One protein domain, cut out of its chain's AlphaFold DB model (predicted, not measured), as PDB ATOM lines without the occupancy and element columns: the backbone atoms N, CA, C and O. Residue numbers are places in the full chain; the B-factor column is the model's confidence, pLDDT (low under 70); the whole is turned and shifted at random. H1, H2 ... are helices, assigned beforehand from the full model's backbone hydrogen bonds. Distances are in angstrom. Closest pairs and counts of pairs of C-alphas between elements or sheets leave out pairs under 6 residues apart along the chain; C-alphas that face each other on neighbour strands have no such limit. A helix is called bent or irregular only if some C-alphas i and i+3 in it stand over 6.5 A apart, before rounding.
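Overview. This is residues 10 to 48 and 98 to 142 of the 142 residues of the protein "YcaO domain-containing protein" of Streptococcus gallolyticus (UniProt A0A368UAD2). A loose, open frame has a pair of helices at each end: H3, the longest, with short H4 at one end, and H1 and H2 set as an L at the other. The unnamed stretches of residues 98 to 109 and 131 to 142 run between these ends, and residues 34 to 48, of which 34 to 36 belong to H2, stick out as an arm. The printed part has 84 residues, with four named helices in the order H1, H2, H3, H4 and no named strand. The class is all helix, though the helices hold 34 of the 84 residues, under half. The whole is loose, with a radius of gyration of the C-alphas of 15.8 A and spans of 39 by 33 by 27 A.

Arrangement. H3, residues 110 to 121, only just touches H4, residues 127 to 130, with 3 pairs of C-alphas within 8 A. H3 touches H4 with residues 116 to 120 alone, and the closest C-alphas of the two are those of Ile 120 and Glu 127, 6.8 A apart. H2, residues 29 to 36, is apart from both H3 and H4. H1, residues 17 to 26, is also apart from H3 and H4. H1 and H2 are close but not clearly touching, and their closest C-alphas, those of Tyr 24 and Ser 30, are 5.6 A apart. Their lines are about perpendicular, at 79 degrees. H2 is irregular, with C-alphas 32 and 35 standing 7.3 A apart. In H1 and H3 every O i to N i+4 pair is within hydrogen-bond range; in H2 it is 0 of 4, beside 3 of 5 O i to N i+3 pairs, and H4 is too short for an O i to N i+4 pair.

Along the chain. H3 has 12 residues, Asn 110 to Asp 121, and measures 16.7 A from first to last C-alpha, beginning with C-alpha 110 at (40.324, -39.383, 27.479). H4, Glu 127 to Leu 130, measures 5.3 A and ends with C-alpha 130 at (27.394, -42.836, 20.486). H2, Met 29 to Leu 36, measures 12.7 A. H1, Tyr 17 to Ser 26, measures 14.3 A and begins with C-alpha 17 at (31.733, -13.968, 15.883).

Size, cuts and confidence. The two C-alphas farthest apart are those of Asp 10 and Leu 48, at 44.1 A. Without the stretch that stands free, residues 34 to 48, the body has 69 residues and spans 41 by 24 by 18 A. Residues 49 to 97 are not printed, and C-alphas 48 and 98 are 24.7 A apart across the cut, which lies in the link from H2 to H3. The links from H1 to H2 and from H3 to H4 are tight. The mean pLDDT of the printed part is 77.2, and residues 26 to 28, 31 to 42, 101 and 140 to 142 are under 70.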
ATOM      1  N   ASP A  10      33.798 -25.330   4.139       78.44
ATOM      2  CA  ASP A  10      34.859 -25.618   5.101       78.44
ATOM      3  C   ASP A  10      34.663 -24.825   6.400       78.44
ATOM      4  O   ASP A  10      34.833 -23.606   6.441       78.44
ATOM      5  N   TYR A  11      34.318 -25.539   7.472       79.19
ATOM      6  CA  TYR A  11      34.080 -24.948   8.785       79.19
ATOM      7  C   TYR A  11      35.351 -24.563   9.547       79.19
ATOM      8  O   TYR A  11      35.254 -23.860  10.547       79.19
ATOM      9  N   SER A  12      36.542 -24.966   9.089       77.75
ATOM     10  CA  SER A  12      37.804 -24.522   9.708       77.75
ATOM     11  C   SER A  12      38.068 -23.019   9.537       77.75
ATOM     12  O   SER A  12      38.927 -22.450  10.205       77.75
ATOM     13  N   LEU A  13      37.310 -22.365   8.652       77.06
ATOM     14  CA  LEU A  13      37.372 -20.926   8.418       77.06
ATOM     15  C   LEU A  13      36.492 -20.120   9.386       77.06
ATOM     16  O   LEU A  13      36.587 -18.897   9.392       77.06
ATOM     17  N   ILE A  14      35.667 -20.782  10.201       78.25
ATOM     18  CA  ILE A  14      34.762 -20.144  11.159       78.25
ATOM     19  C   ILE A  14      35.511 -19.917  12.469       78.25
ATOM     20  O   ILE A  14      35.727 -20.861  13.226       78.25
ATOM     21  N   ASN A  15      35.947 -18.676  12.690       72.75
ATOM     22  CA  ASN A  15      36.774 -18.314  13.845       72.75
ATOM     23  C   ASN A  15      36.263 -17.056  14.561       72.75
ATOM     24  O   ASN A  15      36.444 -16.917  15.766       72.75
ATOM     25  N   GLU A  16      35.628 -16.129  13.837       76.81
ATOM     26  CA  GLU A  16      35.154 -14.869  14.405       76.81
ATOM     27  C   GLU A  16      33.642 -14.881  14.629       76.81
ATOM     28  O   GLU A  16      32.878 -15.534  13.915       76.81
ATOM     29  N   TYR A  17      33.163 -14.064  15.568       75.88
ATOM     30  CA  TYR A  17      31.733 -13.968  15.883       75.88
ATOM     31  C   TYR A  17      30.835 -13.721  14.657       75.88
ATOM     32  O   TYR A  17      29.719 -14.249  14.574       75.88
ATOM     33  N   GLN A  18      31.306 -12.924  13.690       77.44
ATOM     34  CA  GLN A  18      30.537 -12.673  12.470       77.44
ATOM     35  C   GLN A  18      30.425 -13.925  11.590       77.44
ATOM     36  O   GLN A  18      29.363 -14.144  11.005       77.44
ATOM     37  N   ASP A  19      31.459 -14.764  11.544       76.75
ATOM     38  CA  ASP A  19      31.469 -16.011  10.774       76.75
ATOM     39  C   ASP A  19      30.461 -17.008  11.351       76.75
ATOM     40  O   ASP A  19      29.659 -17.585  10.613       76.75
ATOM     41  N   HIS A  20      30.430 -17.138  12.684       77.56
ATOM     42  CA  HIS A  20      29.425 -17.942  13.386       77.56
ATOM     43  C   HIS A  20      28.015 -17.416  13.086       77.56
ATOM     44  O   HIS A  20      27.127 -18.173  12.702       77.56
ATOM     45  N   SER A  21      27.804 -16.102  13.177       75.62
ATOM     46  CA  SER A  21      26.497 -15.497  12.885       75.62
ATOM     47  C   SER A  21      26.032 -15.781  11.451       75.62
ATOM     48  O   SER A  21      24.860 -16.092  11.231       75.62
ATOM     49  N   LEU A  22      26.942 -15.705  10.473       77.44
ATOM     50  CA  LEU A  22      26.645 -16.025   9.077       77.44
ATOM     51  C   LEU A  22      26.300 -17.504   8.903       77.44
ATOM     52  O   LEU A  22      25.259 -17.785   8.314       77.44
ATOM     53  N   LEU A  23      27.085 -18.420   9.480       77.06
ATOM     54  CA  LEU A  23      26.826 -19.863   9.457       77.06
ATOM     55  C   LEU A  23      25.396 -20.210   9.909       77.06
ATOM     56  O   LEU A  23      24.688 -20.951   9.223       77.06
ATOM     57  N   TYR A  24      24.940 -19.648  11.033       72.12
ATOM     58  CA  TYR A  24      23.603 -19.939  11.566       72.12
ATOM     59  C   TYR A  24      22.458 -19.303  10.768       72.12
ATOM     60  O   TYR A  24      21.344 -19.834  10.772       72.12
ATOM     61  N   LEU A  25      22.717 -18.201  10.054       74.31
ATOM     62  CA  LEU A  25      21.717 -17.487   9.253       74.31
ATOM     63  C   LEU A  25      21.618 -17.983   7.799       74.31
ATOM     64  O   LEU A  25      20.527 -17.937   7.224       74.31
ATOM     65  N   SER A  26      22.720 -18.420   7.182       66.94
ATOM     66  CA  SER A  26      22.786 -18.700   5.738       66.94
ATOM     67  C   SER A  26      22.551 -20.168   5.363       66.94
ATOM     68  O   SER A  26      21.904 -20.414   4.340       66.94
ATOM     69  N   ASP A  27      22.999 -21.120   6.189       64.50
ATOM     70  CA  ASP A  27      23.084 -22.550   5.831       64.50
ATOM     71  C   ASP A  27      21.977 -23.432   6.432       64.50
ATOM     72  O   ASP A  27      22.071 -24.655   6.469       64.50
ATOM     73  N   GLY A  28      20.885 -22.828   6.914       66.19
ATOM     74  CA  GLY A  28      19.800 -23.588   7.550       66.19
ATOM     75  C   GLY A  28      20.226 -24.261   8.859       66.19
ATOM     76  O   GLY A  28      19.467 -25.042   9.418       66.19
ATOM     77  N   MET A  29      21.403 -23.910   9.382       72.38
ATOM     78  CA  MET A  29      21.975 -24.435  10.618       72.38
ATOM     79  C   MET A  29      21.113 -24.167  11.857       72.38
ATOM     80  O   MET A  29      21.254 -24.848  12.872       72.38
ATOM     81  N   SER A  30      20.153 -23.244  11.764       70.38
ATOM     82  CA  SER A  30      19.089 -23.069  12.754       70.38
ATOM     83  C   SER A  30      18.279 -24.347  13.013       70.38
ATOM     84  O   SER A  30      17.792 -24.526  14.126       70.38
ATOM     85  N   THR A  31      18.190 -25.289  12.064       68.06
ATOM     86  CA  THR A  31      17.538 -26.592  12.298       68.06
ATOM     87  C   THR A  31      18.300 -27.474  13.281       68.06
ATOM     88  O   THR A  31      17.715 -28.384  13.854       68.06
ATOM     89  N   HIS A  32      19.594 -27.222  13.492       68.12
ATOM     90  CA  HIS A  32      20.392 -27.913  14.506       68.12
ATOM     91  C   HIS A  32      20.284 -27.257  15.886       68.12
ATOM     92  O   HIS A  32      20.769 -27.822  16.858       68.12
ATOM     93  N   LEU A  33      19.619 -26.101  15.989       68.62
ATOM     94  CA  LEU A  33      19.318 -25.428  17.253       68.62
ATOM     95  C   LEU A  33      17.999 -25.899  17.877       68.62
ATOM     96  O   LEU A  33      17.552 -25.314  18.857       68.62
ATOM     97  N   THR A  34      17.369 -26.959  17.360       63.22
ATOM     98  CA  THR A  34      16.127 -27.502  17.936       63.22
ATOM     99  C   THR A  34      16.287 -27.911  19.399       63.22
ATOM    100  O   THR A  34      15.318 -27.865  20.143       63.22
ATOM    101  N   PHE A  35      17.510 -28.217  19.855       62.12
ATOM    102  CA  PHE A  35      17.790 -28.449  21.275       62.12
ATOM    103  C   PHE A  35      17.527 -27.218  22.162       62.12
ATOM    104  O   PHE A  35      17.243 -27.391  23.343       62.12
ATOM    105  N   LEU A  36      17.600 -25.994  21.622       63.16
ATOM    106  CA  LEU A  36      17.225 -24.770  22.343       63.16
ATOM    107  C   LEU A  36      15.703 -24.640  22.493       63.16
ATOM    108  O   LEU A  36      15.232 -24.039  23.453       63.16
ATOM    109  N   ASP A  37      14.948 -25.211  21.554       61.22
ATOM    110  CA  ASP A  37      13.485 -25.141  21.484       61.22
ATOM    111  C   ASP A  37      12.809 -26.399  22.055       61.22
ATOM    112  O   ASP A  37      11.596 -26.569  21.964       61.22
ATOM    113  N   ASN A  38      13.581 -27.308  22.661       52.81
ATOM    114  CA  ASN A  38      13.118 -28.656  22.991       52.81
ATOM    115  C   ASN A  38      12.024 -28.742  24.068       52.81
ATOM    116  O   ASN A  38      11.687 -29.856  24.449       52.81
ATOM    117  N   GLY A  39      11.442 -27.631  24.541       53.09
ATOM    118  CA  GLY A  39      10.176 -27.568  25.294       53.09
ATOM    119  C   GLY A  39      10.119 -28.311  26.640       53.09
ATOM    120  O   GLY A  39       9.206 -28.079  27.437       53.09
ATOM    121  N   GLU A  40      11.083 -29.180  26.925       59.88
ATOM    122  CA  GLU A  40      11.248 -29.884  28.175       59.88
ATOM    123  C   GLU A  40      11.675 -28.860  29.216       59.88
ATOM    124  O   GLU A  40      12.765 -28.288  29.181       59.88
ATOM    125  N   ARG A  41      10.766 -28.597  30.156       60.22
ATOM    126  CA  ARG A  41      11.089 -27.843  31.360       60.22
ATOM    127  C   ARG A  41      12.077 -28.682  32.157       60.22
ATOM    128  O   ARG A  41      11.670 -29.573  32.896       60.22
ATOM    129  N   PHE A  42      13.366 -28.418  31.989       62.00
ATOM    130  CA  PHE A  42      14.362 -28.942  32.905       62.00
ATOM    131  C   PHE A  42      14.101 -28.309  34.274       62.00
ATOM    132  O   PHE A  42      14.015 -27.087  34.412       62.00
ATOM    133  N   SER A  43      13.909 -29.148  35.286       70.12
ATOM    134  CA  SER A  43      13.831 -28.669  36.658       70.12
ATOM    135  C   SER A  43      15.227 -28.243  37.072       70.12
ATOM    136  O   SER A  43      16.121 -29.079  37.215       70.12
ATOM    137  N   LEU A  44      15.419 -26.940  37.245       73.25
ATOM    138  CA  LEU A  44      16.585 -26.453  37.958       73.25
ATOM    139  C   LEU A  44      16.525 -26.976  39.400       73.25
ATOM    140  O   LEU A  44      15.437 -27.009  39.980       73.25
ATOM    141  N   PRO A  45      17.659 -27.412  39.973       77.00
ATOM    142  CA  PRO A  45      17.719 -27.662  41.404       77.00
ATOM    143  C   PRO A  45      17.379 -26.376  42.164       77.00
ATOM    144  O   PRO A  45      17.572 -25.274  41.641       77.00
ATOM    145  N   ASP A  46      16.887 -26.526  43.392       83.31
ATOM    146  CA  ASP A  46      16.603 -25.385  44.259       83.31
ATOM    147  C   ASP A  46      17.843 -24.493  44.395       83.31
ATOM    148  O   ASP A  46      18.976 -24.977  44.510       83.31
ATOM    149  N   GLU A  47      17.620 -23.179  44.369       80.56
ATOM    150  CA  GLU A  47      18.691 -22.200  44.491       80.56
ATOM    151  C   GLU A  47      19.376 -22.345  45.854       80.56
ATOM    152  O   GLU A  47      18.762 -22.194  46.913       80.56
ATOM    153  N   LEU A  48      20.672 -22.651  45.826       80.44
ATOM    154  CA  LEU A  48      21.502 -22.662  47.017       80.44
ATOM    155  C   LEU A  48      22.051 -21.252  47.239       80.44
ATOM    156  O   LEU A  48      22.937 -20.807  46.512       80.44
ATOM    157  N   ASP A  98      36.782 -27.658  27.640       78.06
ATOM    158  CA  ASP A  98      36.004 -26.449  27.446       78.06
ATOM    159  C   ASP A  98      35.080 -26.623  26.237       78.06
ATOM    160  O   ASP A  98      35.235 -27.537  25.418       78.06
ATOM    161  N   ILE A  99      34.104 -25.736  26.133       72.69
ATOM    162  CA  ILE A  99      33.377 -25.548  24.891       72.69
ATOM    163  C   ILE A  99      34.339 -24.829  23.949       72.69
ATOM    164  O   ILE A  99      34.676 -23.672  24.166       72.69
ATOM    165  N   GLU A 100      34.821 -25.537  22.933       70.19
ATOM    166  CA  GLU A 100      35.772 -24.984  21.970       70.19
ATOM    167  C   GLU A 100      35.060 -23.949  21.081       70.19
ATOM    168  O   GLU A 100      34.165 -24.328  20.313       70.19
ATOM    169  N   PRO A 101      35.423 -22.652  21.158       64.00
ATOM    170  CA  PRO A 101      34.792 -21.631  20.329       64.00
ATOM    171  C   PRO A 101      35.195 -21.790  18.860       64.00
ATOM    172  O   PRO A 101      34.398 -21.532  17.966       64.00
ATOM    173  N   ASN A 102      36.400 -22.306  18.603       72.19
ATOM    174  CA  ASN A 102      36.887 -22.597  17.258       72.19
ATOM    175  C   ASN A 102      36.548 -24.032  16.846       72.19
ATOM    176  O   ASN A 102      36.530 -24.953  17.667       72.19
ATOM    177  N   PHE A 103      36.347 -24.259  15.546       79.38
ATOM    178  CA  PHE A 103      36.069 -25.602  15.049       79.38
ATOM    179  C   PHE A 103      37.288 -26.533  15.169       79.38
ATOM    180  O   PHE A 103      38.254 -26.427  14.411       79.38
ATOM    181  N   ILE A 104      37.198 -27.521  16.062       79.56
ATOM    182  CA  ILE A 104      38.153 -28.628  16.148       79.56
ATOM    183  C   ILE A 104      37.536 -29.873  15.511       79.56
ATOM    184  O   ILE A 104      36.663 -30.523  16.080       79.56
ATOM    185  N   LYS A 105      38.023 -30.229  14.320       79.06
ATOM    186  CA  LYS A 105      37.512 -31.375  13.549       79.06
ATOM    187  C   LYS A 105      37.743 -32.729  14.229       79.06
ATOM    188  O   LYS A 105      36.955 -33.650  14.041       79.06
ATOM    189  N   TYR A 106      38.851 -32.850  14.955       84.75
ATOM    190  CA  TYR A 106      39.246 -34.068  15.651       84.75
ATOM    191  C   TYR A 106      39.497 -33.727  17.113       84.75
ATOM    192  O   TYR A 106      40.554 -33.205  17.464       84.75
ATOM    193  N   LEU A 107      38.492 -33.972  17.948       83.75
ATOM    194  CA  LEU A 107      38.572 -33.754  19.382       83.75
ATOM    195  C   LEU A 107      39.086 -35.035  20.048       83.75
ATOM    196  O   LEU A 107      38.401 -36.061  20.077       83.75
ATOM    197  N   GLU A 108      40.306 -34.969  20.576       82.31
ATOM    198  CA  GLU A 108      40.970 -36.089  21.241       82.31
ATOM    199  C   GLU A 108      41.115 -35.817  22.735       82.31
ATOM    200  O   GLU A 108      41.892 -34.964  23.166       82.31
ATOM    201  N   ALA A 109      40.369 -36.562  23.549       84.69
ATOM    202  CA  ALA A 109      40.471 -36.472  24.995       84.69
ATOM    203  C   ALA A 109      39.950 -37.729  25.685       84.69
ATOM    204  O   ALA A 109      38.847 -38.203  25.406       84.69
ATOM    205  N   ASN A 110      40.698 -38.210  26.680       86.62
ATOM    206  CA  ASN A 110      40.324 -39.383  27.479       86.62
ATOM    207  C   ASN A 110      38.945 -39.228  28.141       86.62
ATOM    208  O   ASN A 110      38.225 -40.208  28.319       86.62
ATOM    209  N   ARG A 111      38.561 -37.988  28.476       85.56
ATOM    210  CA  ARG A 111      37.276 -37.681  29.105       85.56
ATOM    211  C   ARG A 111      36.076 -37.977  28.204       85.56
ATOM    212  O   ARG A 111      35.024 -38.313  28.732       85.56
ATOM    213  N   LEU A 112      36.221 -37.882  26.880       87.19
ATOM    214  CA  LEU A 112      35.136 -38.223  25.951       87.19
ATOM    215  C   LEU A 112      34.810 -39.716  26.038       87.19
ATOM    216  O   LEU A 112      33.668 -40.082  26.289       87.19
ATOM    217  N   ALA A 113      35.840 -40.563  25.959       87.81
ATOM    218  CA  ALA A 113      35.686 -42.009  26.100       87.81
ATOM    219  C   ALA A 113      35.158 -42.410  27.490       87.81
ATOM    220  O   ALA A 113      34.352 -43.332  27.613       87.81
ATOM    221  N   GLU A 114      35.590 -41.711  28.546       89.06
ATOM    222  CA  GLU A 114      35.087 -41.917  29.908       89.06
ATOM    223  C   GLU A 114      33.585 -41.611  30.019       89.06
ATOM    224  O   GLU A 114      32.841 -42.399  30.603       89.06
ATOM    225  N   ILE A 115      33.128 -40.486  29.455       88.88
ATOM    226  CA  ILE A 115      31.713 -40.093  29.485       88.88
ATOM    227  C   ILE A 115      30.860 -41.077  28.686       88.88
ATOM    228  O   ILE A 115      29.842 -41.530  29.206       88.88
ATOM    229  N   ASP A 116      31.286 -41.444  27.476       90.00
ATOM    230  CA  ASP A 116      30.568 -42.407  26.637       90.00
ATOM    231  C   ASP A 116      30.349 -43.725  27.384       90.00
ATOM    232  O   ASP A 116      29.223 -44.219  27.477       90.00
ATOM    233  N   LYS A 117      31.413 -44.245  28.011       90.94
ATOM    234  CA  LYS A 117      31.333 -45.448  28.840       90.94
ATOM    235  C   LYS A 117      30.353 -45.280  30.003       90.94
ATOM    236  O   LYS A 117      29.498 -46.137  30.196       90.94
ATOM    237  N   ASN A 118      30.435 -44.179  30.751       91.62
ATOM    238  CA  ASN A 118      29.548 -43.937  31.892       91.62
ATOM    239  C   ASN A 118      28.069 -43.863  31.472       91.62
ATOM    240  O   ASN A 118      27.204 -44.374  32.176       91.62
ATOM    241  N   LEU A 119      27.763 -43.244  30.327       92.06
ATOM    242  CA  LEU A 119      26.394 -43.162  29.808       92.06
ATOM    243  C   LEU A 119      25.846 -44.534  29.398       92.06
ATOM    244  O   LEU A 119      24.662 -44.801  29.619       92.06
ATOM    245  N   ILE A 120      26.700 -45.397  28.835       93.38
ATOM    246  CA  ILE A 120      26.363 -46.790  28.513       93.38
ATOM    247  C   ILE A 120      26.135 -47.600  29.794       93.38
ATOM    248  O   ILE A 120      25.105 -48.261  29.917       93.38
ATOM    249  N   ASP A 121      27.045 -47.504  30.768       93.88
ATOM    250  CA  ASP A 121      26.959 -48.223  32.048       93.88
ATOM    251  C   ASP A 121      25.694 -47.829  32.843       93.88
ATOM    252  O   ASP A 121      25.107 -48.657  33.540       93.88
ATOM    253  N   LEU A 122      25.231 -46.580  32.701       93.88
ATOM    254  CA  LEU A 122      23.981 -46.077  33.288       93.88
ATOM    255  C   LEU A 122      22.719 -46.434  32.481       93.88
ATOM    256  O   LEU A 122      21.611 -46.126  32.920       93.88
ATOM    257  N   GLY A 123      22.858 -47.046  31.301       92.31
ATOM    258  CA  GLY A 123      21.741 -47.376  30.413       92.31
ATOM    259  C   GLY A 123      21.048 -46.159  29.788       92.31
ATOM    260  O   GLY A 123      19.926 -46.282  29.301       92.31
ATOM    261  N   LEU A 124      21.690 -44.986  29.810       90.62
ATOM    262  CA  LEU A 124      21.149 -43.745  29.240       90.62
ATOM    263  C   LEU A 124      21.362 -43.660  27.726       90.62
ATOM    264  O   LEU A 124      20.640 -42.936  27.043       90.62
ATOM    265  N   ARG A 125      22.377 -44.359  27.210       91.75
ATOM    266  CA  ARG A 125      22.746 -44.430  25.791       91.75
ATOM    267  C   ARG A 125      23.282 -45.819  25.457       91.75
ATOM    268  O   ARG A 125      23.666 -46.578  26.342       91.75
ATOM    269  N   THR A 126      23.344 -46.142  24.173       92.19
ATOM    270  CA  THR A 126      23.941 -47.380  23.651       92.19
ATOM    271  C   THR A 126      25.218 -47.101  22.855       92.19
ATOM    272  O   THR A 126      25.374 -46.025  22.278       92.19
ATOM    273  N   GLU A 127      26.113 -48.092  22.744       89.81
ATOM    274  CA  GLU A 127      27.335 -47.990  21.919       89.81
ATOM    275  C   GLU A 127      27.032 -47.555  20.475       89.81
ATOM    276  O   GLU A 127      27.728 -46.713  19.905       89.81
ATOM    277  N   LYS A 128      25.946 -48.090  19.898       90.19
ATOM    278  CA  LYS A 128      25.500 -47.776  18.535       90.19
ATOM    279  C   LYS A 128      25.072 -46.312  18.375       90.19
ATOM    280  O   LYS A 128      25.259 -45.750  17.301       90.19
ATOM    281  N   GLU A 129      24.473 -45.716  19.403       86.56
ATOM    282  CA  GLU A 129      24.027 -44.316  19.380       86.56
ATOM    283  C   GLU A 129      25.162 -43.314  19.583       86.56
ATOM    284  O   GLU A 129      24.997 -42.154  19.209       86.56
ATOM    285  N   LEU A 130      26.258 -43.718  20.229       83.88
ATOM    286  CA  LEU A 130      27.394 -42.836  20.486       83.88
ATOM    287  C   LEU A 130      28.362 -42.852  19.304       83.88
ATOM    288  O   LEU A 130      28.660 -41.794  18.768       83.88
ATOM    289  N   GLY A 131      28.789 -44.025  18.825       77.88
ATOM    290  CA  GLY A 131      29.528 -44.142  17.558       77.88
ATOM    291  C   GLY A 131      30.796 -43.276  17.429       77.88
ATOM    292  O   GLY A 131      31.211 -43.010  16.305       77.88
ATOM    293  N   HIS A 132      31.394 -42.841  18.548       70.44
ATOM    294  CA  HIS A 132      32.514 -41.886  18.625       70.44
ATOM    295  C   HIS A 132      32.235 -40.568  17.883       70.44
ATOM    296  O   HIS A 132      32.868 -40.275  16.861       70.44
ATOM    297  N   PRO A 133      31.281 -39.759  18.368       74.38
ATOM    298  CA  PRO A 133      30.829 -38.595  17.634       74.38
ATOM    299  C   PRO A 133      31.936 -37.535  17.618       74.38
ATOM    300  O   PRO A 133      32.476 -37.163  18.657       74.38
ATOM    301  N   GLN A 134      32.278 -37.053  16.423       82.81
ATOM    302  CA  GLN A 134      33.185 -35.923  16.225       82.81
ATOM    303  C   GLN A 134      32.381 -34.678  15.840       82.81
ATOM    304  O   GLN A 134      31.316 -34.814  15.223       82.81
ATOM    305  N   PRO A 135      32.862 -33.470  16.173       80.00
ATOM    306  CA  PRO A 135      32.188 -32.242  15.784       80.00
ATOM    307  C   PRO A 135      32.074 -32.173  14.259       80.00
ATOM    308  O   PRO A 135      33.059 -32.310  13.534       80.00
ATOM    309  N   THR A 136      30.858 -31.973  13.757       78.62
ATOM    310  CA  THR A 136      30.606 -31.789  12.319       78.62
ATOM    311  C   THR A 136      30.536 -30.317  11.931       78.62
ATOM    312  O   THR A 136      30.738 -29.993  10.765       78.62
ATOM    313  N   VAL A 137      30.276 -29.447  12.910       77.50
ATOM    314  CA  VAL A 137      30.120 -27.993  12.794       77.50
ATOM    315  C   VAL A 137      30.678 -27.319  14.061       77.50
ATOM    316  O   VAL A 137      30.747 -27.983  15.101       77.50
ATOM    317  N   PRO A 138      31.090 -26.039  14.004       77.19
ATOM    318  CA  PRO A 138      31.532 -25.277  15.174       77.19
ATOM    319  C   PRO A 138      30.409 -25.085  16.195       77.19
ATOM    320  O   PRO A 138      29.224 -25.213  15.878       77.19
ATOM    321  N   HIS A 139      30.793 -24.748  17.426       76.44
ATOM    322  CA  HIS A 139      29.840 -24.404  18.472       76.44
ATOM    323  C   HIS A 139      29.057 -23.118  18.107       76.44
ATOM    324  O   HIS A 139      29.630 -22.193  17.523       76.44
ATOM    325  N   PRO A 140      27.751 -23.017  18.439       69.94
ATOM    326  CA  PRO A 140      26.919 -21.870  18.066       69.94
ATOM    327  C   PRO A 140      27.329 -20.533  18.655       69.94
ATOM    328  O   PRO A 140      27.009 -19.486  18.094       69.94
ATOM    329  N   PHE A 141      28.017 -20.577  19.786       68.00
ATOM    330  CA  PHE A 141      28.436 -19.402  20.522       68.00
ATOM    331  C   PHE A 141      29.963 -19.433  20.631       68.00
ATOM    332  O   PHE A 141      30.469 -20.390  21.225       68.00
ATOM    333  N   PRO A 142      30.669 -18.473  20.009       59.12
ATOM    334  CA  PRO A 142      32.106 -18.297  20.190       59.12
ATOM    335  C   PRO A 142      32.438 -17.733  21.579       59.12
ATOM    336  O   PRO A 142      31.511 -17.233  22.264       59.12
TER     337      PRO A 142